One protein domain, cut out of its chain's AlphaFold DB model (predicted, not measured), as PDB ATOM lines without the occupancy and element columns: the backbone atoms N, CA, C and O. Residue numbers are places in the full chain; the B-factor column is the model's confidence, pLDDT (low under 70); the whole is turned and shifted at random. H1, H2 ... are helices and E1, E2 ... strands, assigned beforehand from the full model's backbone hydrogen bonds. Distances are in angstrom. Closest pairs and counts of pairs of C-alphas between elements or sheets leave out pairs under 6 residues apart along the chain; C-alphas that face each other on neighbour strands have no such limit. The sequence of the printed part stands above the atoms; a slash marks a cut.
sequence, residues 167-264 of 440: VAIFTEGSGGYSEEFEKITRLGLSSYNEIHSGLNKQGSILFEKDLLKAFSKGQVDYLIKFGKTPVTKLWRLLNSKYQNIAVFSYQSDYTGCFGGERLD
ATOM      1  N   VAL A 167      92.850 135.803 113.357       78.94
ATOM      2  CA  VAL A 167      93.891 134.786 113.617       78.94
ATOM      3  C   VAL A 167      94.310 134.089 112.320       78.94
ATOM      4  O   VAL A 167      93.472 133.553 111.600       78.94
ATOM      5  N   ALA A 168      95.608 134.033 112.031       84.44
ATOM      6  CA  ALA A 168      96.154 133.248 110.926       84.44
ATOM      7  C   ALA A 168      96.469 131.808 111.370       84.44
ATOM      8  O   ALA A 168      97.095 131.607 112.410       84.44
ATOM      9  N   ILE A 169      96.090 130.809 110.569       86.50
ATOM     10  CA  ILE A 169      96.484 129.406 110.762       86.50
ATOM     11  C   ILE A 169      97.231 128.899 109.533       86.50
ATOM     12  O   ILE A 169      96.668 128.840 108.441       86.50
ATOM     13  N   PHE A 170      98.475 128.472 109.726       86.62
ATOM     14  CA  PHE A 170      99.295 127.866 108.682       86.62
ATOM     15  C   PHE A 170      99.184 126.336 108.747       86.62
ATOM     16  O   PHE A 170      99.557 125.722 109.745       86.62
ATOM     17  N   THR A 171      98.647 125.743 107.679       79.56
ATOM     18  CA  THR A 171      98.327 124.306 107.514       79.56
ATOM     19  C   THR A 171      99.231 123.660 106.449       79.56
ATOM     20  O   THR A 171     100.175 124.308 105.993       79.56
ATOM     21  N   GLU A 172      98.975 122.410 106.034       78.44
ATOM     22  CA  GLU A 172      99.839 121.633 105.119       78.44
ATOM     23  C   GLU A 172     100.411 122.449 103.943       78.44
ATOM     24  O   GLU A 172      99.667 123.054 103.168       78.44
ATOM     25  N   GLY A 173     101.734 122.403 103.755       69.94
ATOM     26  CA  GLY A 173     102.390 123.008 102.589       69.94
ATOM     27  C   GLY A 173     102.430 124.540 102.603       69.94
ATOM     28  O   GLY A 173     102.556 125.155 101.547       69.94
ATOM     29  N   SER A 174     102.340 125.157 103.781       78.94
ATOM     30  CA  SER A 174     102.491 126.602 103.976       78.94
ATOM     31  C   SER A 174     103.932 127.123 103.914       78.94
ATOM     32  O   SER A 174     104.111 128.334 103.960       78.94
ATOM     33  N   GLY A 175     104.957 126.268 103.815       75.56
ATOM     34  CA  GLY A 175     106.375 126.668 103.887       75.56
ATOM     35  C   GLY A 175     106.806 127.789 102.926       75.56
ATOM     36  O   GLY A 175     107.696 128.572 103.254       75.56
ATOM     37  N   GLY A 176     106.130 127.922 101.777       78.44
ATOM     38  CA  GLY A 176     106.341 129.029 100.837       78.44
ATOM     39  C   GLY A 176     105.894 130.403 101.361       78.44
ATOM     40  O   GLY A 176     106.504 131.406 101.006       78.44
ATOM     41  N   TYR A 177     104.909 130.463 102.264       79.31
ATOM     42  CA  TYR A 177     104.311 131.698 102.802       79.31
ATOM     43  C   TYR A 177     105.179 132.383 103.875       79.31
ATOM     44  O   TYR A 177     104.683 132.909 104.874       79.31
ATOM     45  N   SER A 178     106.502 132.357 103.701       79.94
ATOM     46  CA  SER A 178     107.456 132.979 104.625       79.94
ATOM     47  C   SER A 178     107.378 134.508 104.624       79.94
ATOM     48  O   SER A 178     107.688 135.116 105.654       79.94
ATOM     49  N   GLU A 179     106.943 135.115 103.513       80.44
ATOM     50  CA  GLU A 179     106.684 136.556 103.398       80.44
ATOM     51  C   GLU A 179     105.317 136.931 103.985       80.44
ATOM     52  O   GLU A 179     105.227 137.880 104.766       80.44
ATOM     53  N   GLU A 180     104.256 136.163 103.716       83.44
ATOM     54  CA  GLU A 180     102.940 136.387 104.325       83.44
ATOM     55  C   GLU A 180     102.948 136.169 105.838       83.44
ATOM     56  O   GLU A 180     102.286 136.917 106.552       83.44
ATOM     57  N   PHE A 181     103.737 135.223 106.356       80.38
ATOM     58  CA  PHE A 181     103.965 135.072 107.796       80.38
ATOM     59  C   PHE A 181     104.539 136.356 108.425       80.38
ATOM     60  O   PHE A 181     104.141 136.768 109.523       80.38
ATOM     61  N   GLU A 182     105.437 137.040 107.713       79.62
ATOM     62  CA  GLU A 182     105.957 138.338 108.140       79.62
ATOM     63  C   GLU A 182     104.958 139.474 107.923       79.62
ATOM     64  O   GLU A 182     104.850 140.341 108.790       79.62
ATOM     65  N   LYS A 183     104.172 139.461 106.840       77.44
ATOM     66  CA  LYS A 183     103.087 140.427 106.611       77.44
ATOM     67  C   LYS A 183     102.042 140.342 107.727       77.44
ATOM     68  O   LYS A 183     101.733 141.358 108.334       77.44
ATOM     69  N   ILE A 184     101.601 139.138 108.093       75.25
ATOM     70  CA  ILE A 184     100.716 138.847 109.237       75.25
ATOM     71  C   ILE A 184     101.322 139.339 110.549       75.25
ATOM     72  O   ILE A 184     100.647 140.006 111.331       75.25
ATOM     73  N   THR A 185     102.615 139.084 110.767       70.06
ATOM     74  CA  THR A 185     103.339 139.590 111.941       70.06
ATOM     75  C   THR A 185     103.356 141.123 112.000       70.06
ATOM     76  O   THR A 185     103.127 141.683 113.069       70.06
ATOM     77  N   ARG A 186     103.555 141.810 110.866       70.69
ATOM     78  CA  ARG A 186     103.547 143.286 110.752       70.69
ATOM     79  C   ARG A 186     102.132 143.892 110.829       70.69
ATOM     80  O   ARG A 186     101.987 145.035 111.264       70.69
ATOM     81  N   LEU A 187     101.108 143.124 110.451       64.56
ATOM     82  CA  LEU A 187      99.680 143.424 110.633       64.56
ATOM     83  C   LEU A 187      99.203 143.199 112.082       64.56
ATOM     84  O   LEU A 187      98.083 143.566 112.423       64.56
ATOM     85  N   GLY A 188     100.029 142.607 112.951       65.25
ATOM     86  CA  GLY A 188      99.701 142.391 114.365       65.25
ATOM     87  C   GLY A 188      98.757 141.216 114.642       65.25
ATOM     88  O   GLY A 188      98.446 140.932 115.799       65.25
ATOM     89  N   LEU A 189      98.358 140.493 113.594       73.50
ATOM     90  CA  LEU A 189      97.566 139.270 113.678       73.50
ATOM     91  C   LEU A 189      98.292 138.206 114.515       73.50
ATOM     92  O   LEU A 189      99.523 138.074 114.470       73.50
ATOM     93  N   SER A 190      97.515 137.420 115.261       82.94
ATOM     94  CA  SER A 190      98.045 136.241 115.955       82.94
ATOM     95  C   SER A 190      98.159 135.072 114.976       82.94
ATOM     96  O   SER A 190      97.258 134.872 114.165       82.94
ATOM     97  N   SER A 191      99.241 134.296 115.047       87.81
ATOM     98  CA  SER A 191      99.496 133.160 114.152       87.81
ATOM     99  C   SER A 191      99.639 131.840 114.908       87.81
ATOM    100  O   SER A 191     100.347 131.767 115.911       87.81
ATOM    101  N   TYR A 192      98.997 130.788 114.403       86.88
ATOM    102  CA  TYR A 192      99.184 129.405 114.835       86.88
ATOM    103  C   TYR A 192      99.724 128.573 113.667       86.88
ATOM    104  O   TYR A 192      99.152 128.588 112.575       86.88
ATOM    105  N   ASN A 193     100.809 127.833 113.891       88.00
ATOM    106  CA  ASN A 193     101.439 127.007 112.862       88.00
ATOM    107  C   ASN A 193     101.207 125.528 113.203       88.00
ATOM    108  O   ASN A 193     101.641 125.051 114.253       88.00
ATOM    109  N   GLU A 194     100.518 124.793 112.328       83.81
ATOM    110  CA  GLU A 194     100.354 123.343 112.469       83.81
ATOM    111  C   GLU A 194     101.671 122.615 112.123       83.81
ATOM    112  O   GLU A 194     102.473 123.100 111.321       83.81
ATOM    113  N   ILE A 195     101.911 121.446 112.732       76.19
ATOM    114  CA  ILE A 195     103.191 120.705 112.662       76.19
ATOM    115  C   ILE A 195     103.654 120.398 111.224       76.19
ATOM    116  O   ILE A 195     104.839 120.459 110.913       76.19
ATOM    117  N   HIS A 196     102.713 120.128 110.320       74.25
ATOM    118  CA  HIS A 196     102.937 119.808 108.905       74.25
ATOM    119  C   HIS A 196     102.889 121.039 107.982       74.25
ATOM    120  O   HIS A 196     102.838 120.903 106.756       74.25
ATOM    121  N   SER A 197     102.900 122.252 108.543       80.69
ATOM    122  CA  SER A 197     102.873 123.499 107.768       80.69
ATOM    123  C   SER A 197     104.129 123.728 106.928       80.69
ATOM    124  O   SER A 197     104.048 124.357 105.876       80.69
ATOM    125  N   GLY A 198     105.284 123.215 107.359       72.56
ATOM    126  CA  GLY A 198     106.578 123.479 106.720       72.56
ATOM    127  C   GLY A 198     107.112 124.900 106.951       72.56
ATOM    128  O   GLY A 198     108.041 125.311 106.263       72.56
ATOM    129  N   LEU A 199     106.526 125.661 107.885       75.88
ATOM    130  CA  LEU A 199     107.069 126.934 108.360       75.88
ATOM    131  C   LEU A 199     107.783 126.722 109.697       75.88
ATOM    132  O   LEU A 199     107.163 126.800 110.755       75.88
ATOM    133  N   ASN A 200     109.104 126.541 109.658       63.47
ATOM    134  CA  ASN A 200     109.951 126.362 110.850       63.47
ATOM    135  C   ASN A 200     110.088 127.649 111.712       63.47
ATOM    136  O   ASN A 200     110.849 127.677 112.676       63.47
ATOM    137  N   LYS A 201     109.362 128.733 111.387       65.12
ATOM    138  CA  LYS A 201     109.230 129.939 112.226       65.12
ATOM    139  C   LYS A 201     108.151 129.690 113.295       65.12
ATOM    140  O   LYS A 201     107.064 129.228 112.961       65.12
ATOM    141  N   GLN A 202     108.400 130.037 114.561       65.50
ATOM    142  CA  GLN A 202     107.380 129.939 115.618       65.50
ATOM    143  C   GLN A 202     106.241 130.948 115.397       65.50
ATOM    144  O   GLN A 202     106.491 132.147 115.273       65.50
ATOM    145  N   GLY A 203     104.991 130.471 115.386       70.81
ATOM    146  CA  GLY A 203     103.801 131.327 115.451       70.81
ATOM    147  C   GLY A 203     103.655 132.015 116.814       70.81
ATOM    148  O   GLY A 203     104.302 131.631 117.786       70.81
ATOM    149  N   SER A 204     102.791 133.030 116.918       80.19
ATOM    150  CA  SER A 204     102.523 133.691 118.210       80.19
ATOM    151  C   SER A 204     101.660 132.856 119.169       80.19
ATOM    152  O   SER A 204     101.530 133.214 120.334       80.19
ATOM    153  N   ILE A 205     101.051 131.775 118.677       79.00
ATOM    154  CA  ILE A 205     100.319 130.758 119.434       79.00
ATOM    155  C   ILE A 205     101.039 129.423 119.186       79.00
ATOM    156  O   ILE A 205     101.168 129.018 118.030       79.00
ATOM    157  N   LEU A 206     101.504 128.733 120.237       72.12
ATOM    158  CA  LEU A 206     102.268 127.483 120.075       72.12
ATOM    159  C   LEU A 206     101.411 126.211 120.162       72.12
ATOM    160  O   LEU A 206     101.662 125.265 119.415       72.12
ATOM    161  N   PHE A 207     100.384 126.178 121.018       76.12
ATOM    162  CA  PHE A 207      99.559 124.985 121.264       76.12
ATOM    163  C   PHE A 207      98.098 125.182 120.849       76.12
ATOM    164  O   PHE A 207      97.538 126.273 120.987       76.12
ATOM    165  N   GLU A 208      97.436 124.104 120.408       79.31
ATOM    166  CA  GLU A 208      96.007 124.166 120.068       79.31
ATOM    167  C   GLU A 208      95.147 124.578 121.284       79.31
ATOM    168  O   GLU A 208      94.136 125.266 121.115       79.31
ATOM    169  N   LYS A 209      95.540 124.221 122.520       76.25
ATOM    170  CA  LYS A 209      94.743 124.555 123.715       76.25
ATOM    171  C   LYS A 209      94.556 126.067 123.896       76.25
ATOM    172  O   LYS A 209      93.458 126.494 124.248       76.25
ATOM    173  N   ASP A 210      95.558 126.877 123.560       76.06
ATOM    174  CA  ASP A 210      95.494 128.338 123.679       76.06
ATOM    175  C   ASP A 210      94.725 128.994 122.526       76.06
ATOM    176  O   ASP A 210      93.927 129.906 122.752       76.06
ATOM    177  N   LEU A 211      94.855 128.451 121.312       82.12
ATOM    178  CA  LEU A 211      94.012 128.805 120.165       82.12
ATOM    179  C   LEU A 211      92.520 128.602 120.499       82.12
ATOM    180  O   LEU A 211      91.711 129.521 120.371       82.12
ATOM    181  N   LEU A 212      92.153 127.422 121.011       80.44
ATOM    182  CA  LEU A 212      90.777 127.105 121.417       80.44
ATOM    183  C   LEU A 212      90.266 127.990 122.572       80.44
ATOM    184  O   LEU A 212      89.061 128.242 122.660       80.44
ATOM    185  N   LYS A 213      91.171 128.468 123.434       77.44
ATOM    186  CA  LYS A 213      90.908 129.344 124.591       77.44
ATOM    187  C   LYS A 213      90.705 130.811 124.193       77.44
ATOM    188  O   LYS A 213      89.944 131.505 124.861       77.44
ATOM    189  N   ALA A 214      91.316 131.273 123.100       77.19
ATOM    190  CA  ALA A 214      91.014 132.575 122.496       77.19
ATOM    191  C   ALA A 214      89.623 132.575 121.830       77.19
ATOM    192  O   ALA A 214      88.814 133.474 122.065       77.19
ATOM    193  N   PHE A 215      89.309 131.513 121.076       79.25
ATOM    194  CA  PHE A 215      87.993 131.318 120.456       79.25
ATOM    195  C   PHE A 215      86.860 131.204 121.486       79.25
ATOM    196  O   PHE A 215      85.825 131.848 121.334       79.25
ATOM    197  N   SER A 216      87.041 130.433 122.566       77.94
ATOM    198  CA  SER A 216      85.998 130.261 123.591       77.94
ATOM    199  C   SER A 216      85.695 131.530 124.397       77.94
ATOM    200  O   SER A 216      84.620 131.623 124.986       77.94
ATOM    201  N   LYS A 217      86.613 132.504 124.393       78.38
ATOM    202  CA  LYS A 217      86.455 133.834 124.998       78.38
ATOM    203  C   LYS A 217      85.919 134.901 124.031       78.38
ATOM    204  O   LYS A 217      85.770 136.044 124.447       78.38
ATOM    205  N   GLY A 218      85.669 134.566 122.760       75.19
ATOM    206  CA  GLY A 218      85.236 135.540 121.750       75.19
ATOM    207  C   GLY A 218      86.304 136.580 121.390       75.19
ATOM    208  O   GLY A 218      85.964 137.697 121.027       75.19
ATOM    209  N   GLN A 219      87.594 136.242 121.509       75.50
ATOM    210  CA  GLN A 219      88.716 137.155 121.215       75.50
ATOM    211  C   GLN A 219      89.163 137.111 119.741       75.50
ATOM    212  O   GLN A 219      90.275 137.515 119.409       75.50
ATOM    213  N   VAL A 220      88.316 136.559 118.873       73.31
ATOM    214  CA  VAL A 220      88.548 136.322 117.447       73.31
ATOM    215  C   VAL A 220      87.212 136.552 116.746       73.31
ATOM    216  O   VAL A 220      86.222 135.966 117.176       73.31
ATOM    217  N   ASP A 221      87.181 137.361 115.685       69.25
ATOM    218  CA  ASP A 221      86.006 137.531 114.814       69.25
ATOM    219  C   ASP A 221      86.181 136.835 113.456       69.25
ATOM    220  O   ASP A 221      85.192 136.502 112.794       69.25
ATOM    221  N   TYR A 222      87.431 136.659 113.009       70.75
ATOM    222  CA  TYR A 222      87.764 135.944 111.783       70.75
ATOM    223  C   TYR A 222      89.053 135.124 111.874       70.75
ATOM    224  O   TYR A 222      89.917 135.338 112.723       70.75
ATOM    225  N   LEU A 223      89.188 134.182 110.949       83.50
ATOM    226  CA  LEU A 223      90.361 133.336 110.779       83.50
ATOM    227  C   LEU A 223      90.851 133.415 109.329       83.50
ATOM    228  O   LEU A 223      90.031 133.498 108.421       83.50
ATOM    229  N   ILE A 224      92.165 133.358 109.098       81.62
ATOM    230  CA  ILE A 224      92.758 133.202 107.761       81.62
ATOM    231  C   ILE A 224      93.554 131.895 107.718       81.62
ATOM    232  O   ILE A 224      94.565 131.761 108.406       81.62
ATOM    233  N   LYS A 225      93.138 130.936 106.891       87.19
ATOM    234  CA  LYS A 225      93.911 129.721 106.618       87.19
ATOM    235  C   LYS A 225      94.964 129.970 105.543       87.19
ATOM    236  O   LYS A 225      94.653 130.527 104.496       87.19
ATOM    237  N   PHE A 226      96.163 129.454 105.757       83.94
ATOM    238  CA  PHE A 226      97.225 129.310 104.764       83.94
ATOM    239  C   PHE A 226      97.516 127.824 104.569       83.94
ATOM    240  O   PHE A 226      97.342 127.026 105.492       83.94
ATOM    241  N   GLY A 227      97.939 127.436 103.368       74.31
ATOM    242  CA  GLY A 227      98.159 126.031 103.018       74.31
ATOM    243  C   GLY A 227      96.868 125.245 102.746       74.31
ATOM    244  O   GLY A 227      95.798 125.813 102.498       74.31
ATOM    245  N   LYS A 228      97.000 123.915 102.737       78.19
ATOM    246  CA  LYS A 228      96.000 122.955 102.246       78.19
ATOM    247  C   LYS A 228      95.060 122.501 103.375       78.19
ATOM    248  O   LYS A 228      94.185 123.282 103.762       78.19
ATOM    249  N   THR A 229      95.190 121.268 103.874       70.94
ATOM    250  CA  THR A 229      94.249 120.694 104.852       70.94
ATOM    251  C   THR A 229      94.707 120.899 106.303       70.94
ATOM    252  O   THR A 229      95.859 120.572 106.628       70.94
ATOM    253  N   PRO A 230      93.817 121.371 107.199       74.12
ATOM    254  CA  PRO A 230      94.116 121.511 108.620       74.12
ATOM    255  C   PRO A 230      94.111 120.188 109.415       74.12
ATOM    256  O   PRO A 230      93.608 119.158 108.954       74.12
ATOM    257  N   VAL A 231      94.619 120.222 110.656       68.56
ATOM    258  CA  VAL A 231      94.554 119.094 111.621       68.56
ATOM    259  C   VAL A 231      93.782 119.399 112.908       68.56
ATOM    260  O   VAL A 231      93.258 118.472 113.533       68.56
ATOM    261  N   THR A 232      93.709 120.667 113.312       73.62
ATOM    262  CA  THR A 232      93.196 121.081 114.629       73.62
ATOM    263  C   THR A 232      91.698 120.787 114.841       73.62
ATOM    264  O   THR A 232      90.858 120.932 113.947       73.62
ATOM    265  N   LYS A 233      91.323 120.395 116.069       71.38
ATOM    266  CA  LYS A 233      89.929 120.208 116.529       71.38
ATOM    267  C   LYS A 233      89.092 121.487 116.383       71.38
ATOM    268  O   LYS A 233      87.872 121.371 116.221       71.38
ATOM    269  N   LEU A 234      89.719 122.671 116.374       75.75
ATOM    270  CA  LEU A 234      89.079 123.954 116.037       75.75
ATOM    271  C   LEU A 234      88.191 123.860 114.786       75.75
ATOM    272  O   LEU A 234      87.072 124.363 114.806       75.75
ATOM    273  N   TRP A 235      88.625 123.166 113.734       72.00
ATOM    274  CA  TRP A 235      87.891 123.095 112.466       72.00
ATOM    275  C   TRP A 235      86.547 122.378 112.571       72.00
ATOM    276  O   TRP A 235      85.576 122.769 111.925       72.00
ATOM    277  N   ARG A 236      86.419 121.402 113.478       64.88
ATOM    278  CA  ARG A 236      85.110 120.821 113.819       64.88
ATOM    279  C   ARG A 236      84.245 121.794 114.630       64.88
ATOM    280  O   ARG A 236      83.030 121.773 114.485       64.88
ATOM    281  N   LEU A 237      84.859 122.637 115.463       63.56
ATOM    282  CA  LEU A 237      84.165 123.597 116.328       63.56
ATOM    283  C   LEU A 237      83.721 124.869 115.593       63.56
ATOM    284  O   LEU A 237      82.686 125.419 115.954       63.56
ATOM    285  N   LEU A 238      84.420 125.300 114.537       65.44
ATOM    286  CA  LEU A 238      83.946 126.339 113.609       65.44
ATOM    287  C   LEU A 238      82.572 125.960 113.035       65.44
ATOM    288  O   LEU A 238      81.623 126.729 113.131       65.44
ATOM    289  N   ASN A 239      82.433 124.717 112.568       60.50
ATOM    290  CA  ASN A 239      81.190 124.206 111.989       60.50
ATOM    291  C   ASN A 239      80.031 124.011 112.996       60.50
ATOM    292  O   ASN A 239      78.887 123.913 112.559       60.50
ATOM    293  N   SER A 240      80.281 123.924 114.311       58.38
ATOM    294  CA  SER A 240      79.256 123.517 115.302       58.38
ATOM    295  C   SER A 240      79.047 124.447 116.502       58.38
ATOM    296  O   SER A 240      78.001 124.375 117.140       58.38
ATOM    297  N   LYS A 241      80.024 125.296 116.837       65.44
ATOM    298  CA  LYS A 241      80.011 126.160 118.032       65.44
ATOM    299  C   LYS A 241      80.428 127.601 117.737       65.44
ATOM    300  O   LYS A 241      79.941 128.521 118.387       65.44
ATOM    301  N   TYR A 242      81.319 127.800 116.769       73.50
ATOM    302  CA  TYR A 242      81.882 129.101 116.404       73.50
ATOM    303  C   TYR A 242      81.449 129.528 114.989       73.50
ATOM    304  O   TYR A 242      82.208 130.167 114.271       73.50
ATOM    305  N   GLN A 243      80.208 129.198 114.609       67.94
ATOM    306  CA  GLN A 243      79.610 129.489 113.293       67.94
ATOM    307  C   GLN A 243      79.528 130.994 112.967       67.94
ATOM    308  O   GLN A 243      79.375 131.372 111.812       67.94
ATOM    309  N   ASN A 244      79.648 131.854 113.984       69.00
ATOM    310  CA  ASN A 244      79.623 133.313 113.852       69.00
ATOM    311  C   ASN A 244      80.985 133.911 113.428       69.00
ATOM    312  O   ASN A 244      81.079 135.124 113.232       69.00
ATOM    313  N   ILE A 245      82.039 133.092 113.348       73.38
ATOM    314  CA  ILE A 245      83.392 133.513 112.971       73.38
ATOM    315  C   ILE A 245      83.538 133.442 111.454       73.38
ATOM    316  O   ILE A 245      83.315 132.391 110.857       73.38
ATOM    317  N   ALA A 246      83.962 134.542 110.829       74.06
ATOM    318  CA  ALA A 246      84.252 134.545 109.399       74.06
ATOM    319  C   ALA A 246      85.542 133.754 109.127       74.06
ATOM    320  O   ALA A 246      86.568 133.985 109.763       74.06
ATOM    321  N   VAL A 247      85.519 132.813 108.188       76.56
ATOM    322  CA  VAL A 247      86.692 131.986 107.879       76.56
ATOM    323  C   VAL A 247      87.140 132.265 106.461       76.56
ATOM    324  O   VAL A 247      86.420 131.990 105.512       76.56
ATOM    325  N   PHE A 248      88.348 132.787 106.324       79.19
ATOM    326  CA  PHE A 248      88.991 133.074 105.054       79.19
ATOM    327  C   PHE A 248      90.090 132.053 104.774       79.19
ATOM    328  O   PHE A 248      90.677 131.473 105.689       79.19
ATOM    329  N   SER A 249      90.407 131.851 103.502       79.12
ATOM    330  CA  SER A 249      91.450 130.926 103.065       79.12
ATOM    331  C   SER A 249      92.275 131.559 101.956       79.12
ATOM    332  O   SER A 249      91.766 131.879 100.879       79.12
ATOM    333  N   TYR A 250      93.552 131.786 102.252       80.88
ATOM    334  CA  TYR A 250      94.451 132.530 101.390       80.88
ATOM    335  C   TYR A 250      94.727 131.755 100.100       80.88
ATOM    336  O   TYR A 250      95.220 130.625 100.132       80.88
ATOM    337  N   GLN A 251      94.352 132.365  98.974       79.62
ATOM    338  CA  GLN A 251      94.534 131.871  97.605       79.62
ATOM    339  C   GLN A 251      94.012 130.438  97.347       79.62
ATOM    340  O   GLN A 251      94.424 129.779  96.389       79.62
ATOM    341  N   SER A 252      93.075 129.951  98.172       73.31
ATOM    342  CA  SER A 252      92.580 128.572  98.132       73.31
ATOM    343  C   SER A 252      91.106 128.478  98.520       73.31
ATOM    344  O   SER A 252      90.733 128.788  99.650       73.31
ATOM    345  N   ASP A 253      90.283 127.970  97.606       68.00
ATOM    346  CA  ASP A 253      88.835 127.758  97.762       68.00
ATOM    347  C   ASP A 253      88.491 126.663  98.793       68.00
ATOM    348  O   ASP A 253      87.367 126.569  99.281       68.00
ATOM    349  N   TYR A 254      89.471 125.835  99.166       68.06
ATOM    350  CA  TYR A 254      89.324 124.787 100.176       68.06
ATOM    351  C   TYR A 254      89.524 125.376 101.570       68.06
ATOM    352  O   TYR A 254      90.609 125.284 102.149       68.06
ATOM    353  N   THR A 255      88.479 126.008 102.101       67.69
ATOM    354  CA  THR A 255      88.581 126.852 103.300       67.69
ATOM    355  C   THR A 255      88.712 126.089 104.615       67.69
ATOM    356  O   THR A 255      89.279 126.620 105.563       67.69
ATOM    357  N   GLY A 256      88.292 124.821 104.657       67.81
ATOM    358  CA  GLY A 256      88.402 123.933 105.825       67.81
ATOM    359  C   GLY A 256      87.143 123.867 106.700       67.81
ATOM    360  O   GLY A 256      87.048 123.001 107.569       67.81
ATOM    361  N   CYS A 257      86.150 124.725 106.454       68.12
ATOM    362  CA  CYS A 257      84.834 124.677 107.091       68.12
ATOM    363  C   CYS A 257      83.716 125.009 106.090       68.12
ATOM    364  O   CYS A 257      83.969 125.440 104.967       68.12
ATOM    365  N   PHE A 258      82.465 124.813 106.498       58.12
ATOM    366  CA  PHE A 258      81.314 125.317 105.761       58.12
ATOM    367  C   PHE A 258      81.257 126.853 105.854       58.12
ATOM    368  O   PHE A 258      81.622 127.422 106.881       58.12
ATOM    369  N   GLY A 259      80.816 127.520 104.785       58.97
ATOM    370  CA  GLY A 259      80.625 128.978 104.756       58.97
ATOM    371  C   GLY A 259      81.897 129.840 104.765       58.97
ATOM    372  O   GLY A 259      81.778 131.054 104.869       58.97
ATOM    373  N   GLY A 260      83.096 129.252 104.666       66.50
ATOM    374  CA  GLY A 260      84.338 130.023 104.550       66.50
ATOM    375  C   GLY A 260      84.595 130.545 103.129       66.50
ATOM    376  O   GLY A 260      84.284 129.854 102.158       66.50
ATOM    377  N   GLU A 261      85.215 131.720 103.008       74.62
ATOM    378  CA  GLU A 261      85.493 132.434 101.751       74.62
ATOM    379  C   GLU A 261      86.968 132.333 101.301       74.62
ATOM    380  O   GLU A 261      87.894 132.172 102.102       74.62
ATOM    381  N   ARG A 262      87.211 132.471  99.993       79.88
ATOM    382  CA  ARG A 262      88.559 132.614  99.420       79.88
ATOM    383  C   ARG A 262      89.056 134.057  99.580       79.88
ATOM    384  O   ARG A 262      88.300 135.000  99.374       79.88
ATOM    385  N   LEU A 263      90.339 134.225  99.901       78.19
ATOM    386  CA  LEU A 263      90.988 135.530 100.056       78.19
ATOM    387  C   LEU A 263      92.269 135.601  99.212       78.19
ATOM    388  O   LEU A 263      93.253 134.944  99.533       78.19
ATOM    389  N   ASP A 264      92.289 136.401  98.148       79.56
ATOM    390  CA  ASP A 264      93.432 136.434  97.220       79.56
ATOM    391  C   ASP A 264      94.575 137.386  97.621       79.56
ATOM    392  O   ASP A 264      95.703 137.217  97.156       79.56
TER     393      ASP A 264
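This is residues 167 to 264 of the 440 residues of the protein "TPP_enzyme_N domain-containing protein" of Halobacteriovoraceae bacterium (UniProt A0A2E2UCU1). You are looking at one twisted sheet of five short parallel strands that makes the middle of the domain, with H1 over one face and H2 over the opposite face, both at the E2 and E1 end. The short helix H3 is near H2 but is not on the sheet, and a long stretch without named elements, residues 194 to 207, joins E2 to H2. The printed part has 98 residues, with three named helices and five named strands in the order E1 H1 E2 H2 E3 H3 E4 E5; the sheet's order is E2 E1 E3 E4 E5. The class is mixed, helices and strands, with under half of the residues in named elements. The whole is compact, with a radius of gyration of the C-alphas of 12.1 A, and its outline is rounded, spanning 31 by 26 by 24 A.

Find C-alpha 167 at (93.891, 134.786, 113.617), where E1, residues 167 to 170, begins. H1 follows at residues 178 to 186, 12.6 A long, then E2 at residues 190 to 193. H2, residues 208 to 216, starts at C-alpha 208 at (96.007, 124.166, 120.068) and is 12.2 A long. E3 is residues 222 to 226, 13.5 A; H3 is residues 234 to 238; E4 is residues 246 to 250, 13.1 A. E5, residues 261 to 263, ends at C-alpha 263 at (90.988, 135.530, 100.056).

Start at E1 and E3, parallel at 17 degrees, with N 169 and O 224 2.8 A apart. On the other side of E1 is the edge strand E2, with N 168 and O 190 2.8 A apart. E4 is parallel to E3, with N 225 and O 248 at 2.8 A, and the edge strand E5 is parallel to E4 at 43 degrees, with N 263 and O 249 at 2.9 A. H1 is on the sheet at a height of 9.9 A, over E1 and along the strands; its closest C-alphas to E1 are those of Ile 184 and Ala 168, 7.4 A. H2 is on the opposite face at a height of 10.6 A, over E2 and E1, and only just along the strands, at 28 degrees to E1 on the local plane; the closest C-alphas of H2 and E2 are those of Leu 211 and Tyr 192, 7.5 A. H2 and H3 are close but not clearly touching, the C-alphas of Leu 212 and Leu 234 being 6.5 A apart. E1, H1, E2 and E3, H3, E4 are strand-helix-strand units, two parallel neighbour strands with a helix between them in the chain; E2, H2, E3 is a split one, with E1 between its strands. The three crossovers are right-handed. Every O i to N i+4 pair is within hydrogen-bond range in H2 and H3, and 4 of 5 in H1.

The C-alphas of Glu 179 and Ser 240 are the two farthest apart, 32.6 A. The printed part has no cut, and the link from E2 to H2 is long. Mean pLDDT of the printed part is 74.9; look for values under 70 at, among others, residues 236 to 241 and 253 to 260.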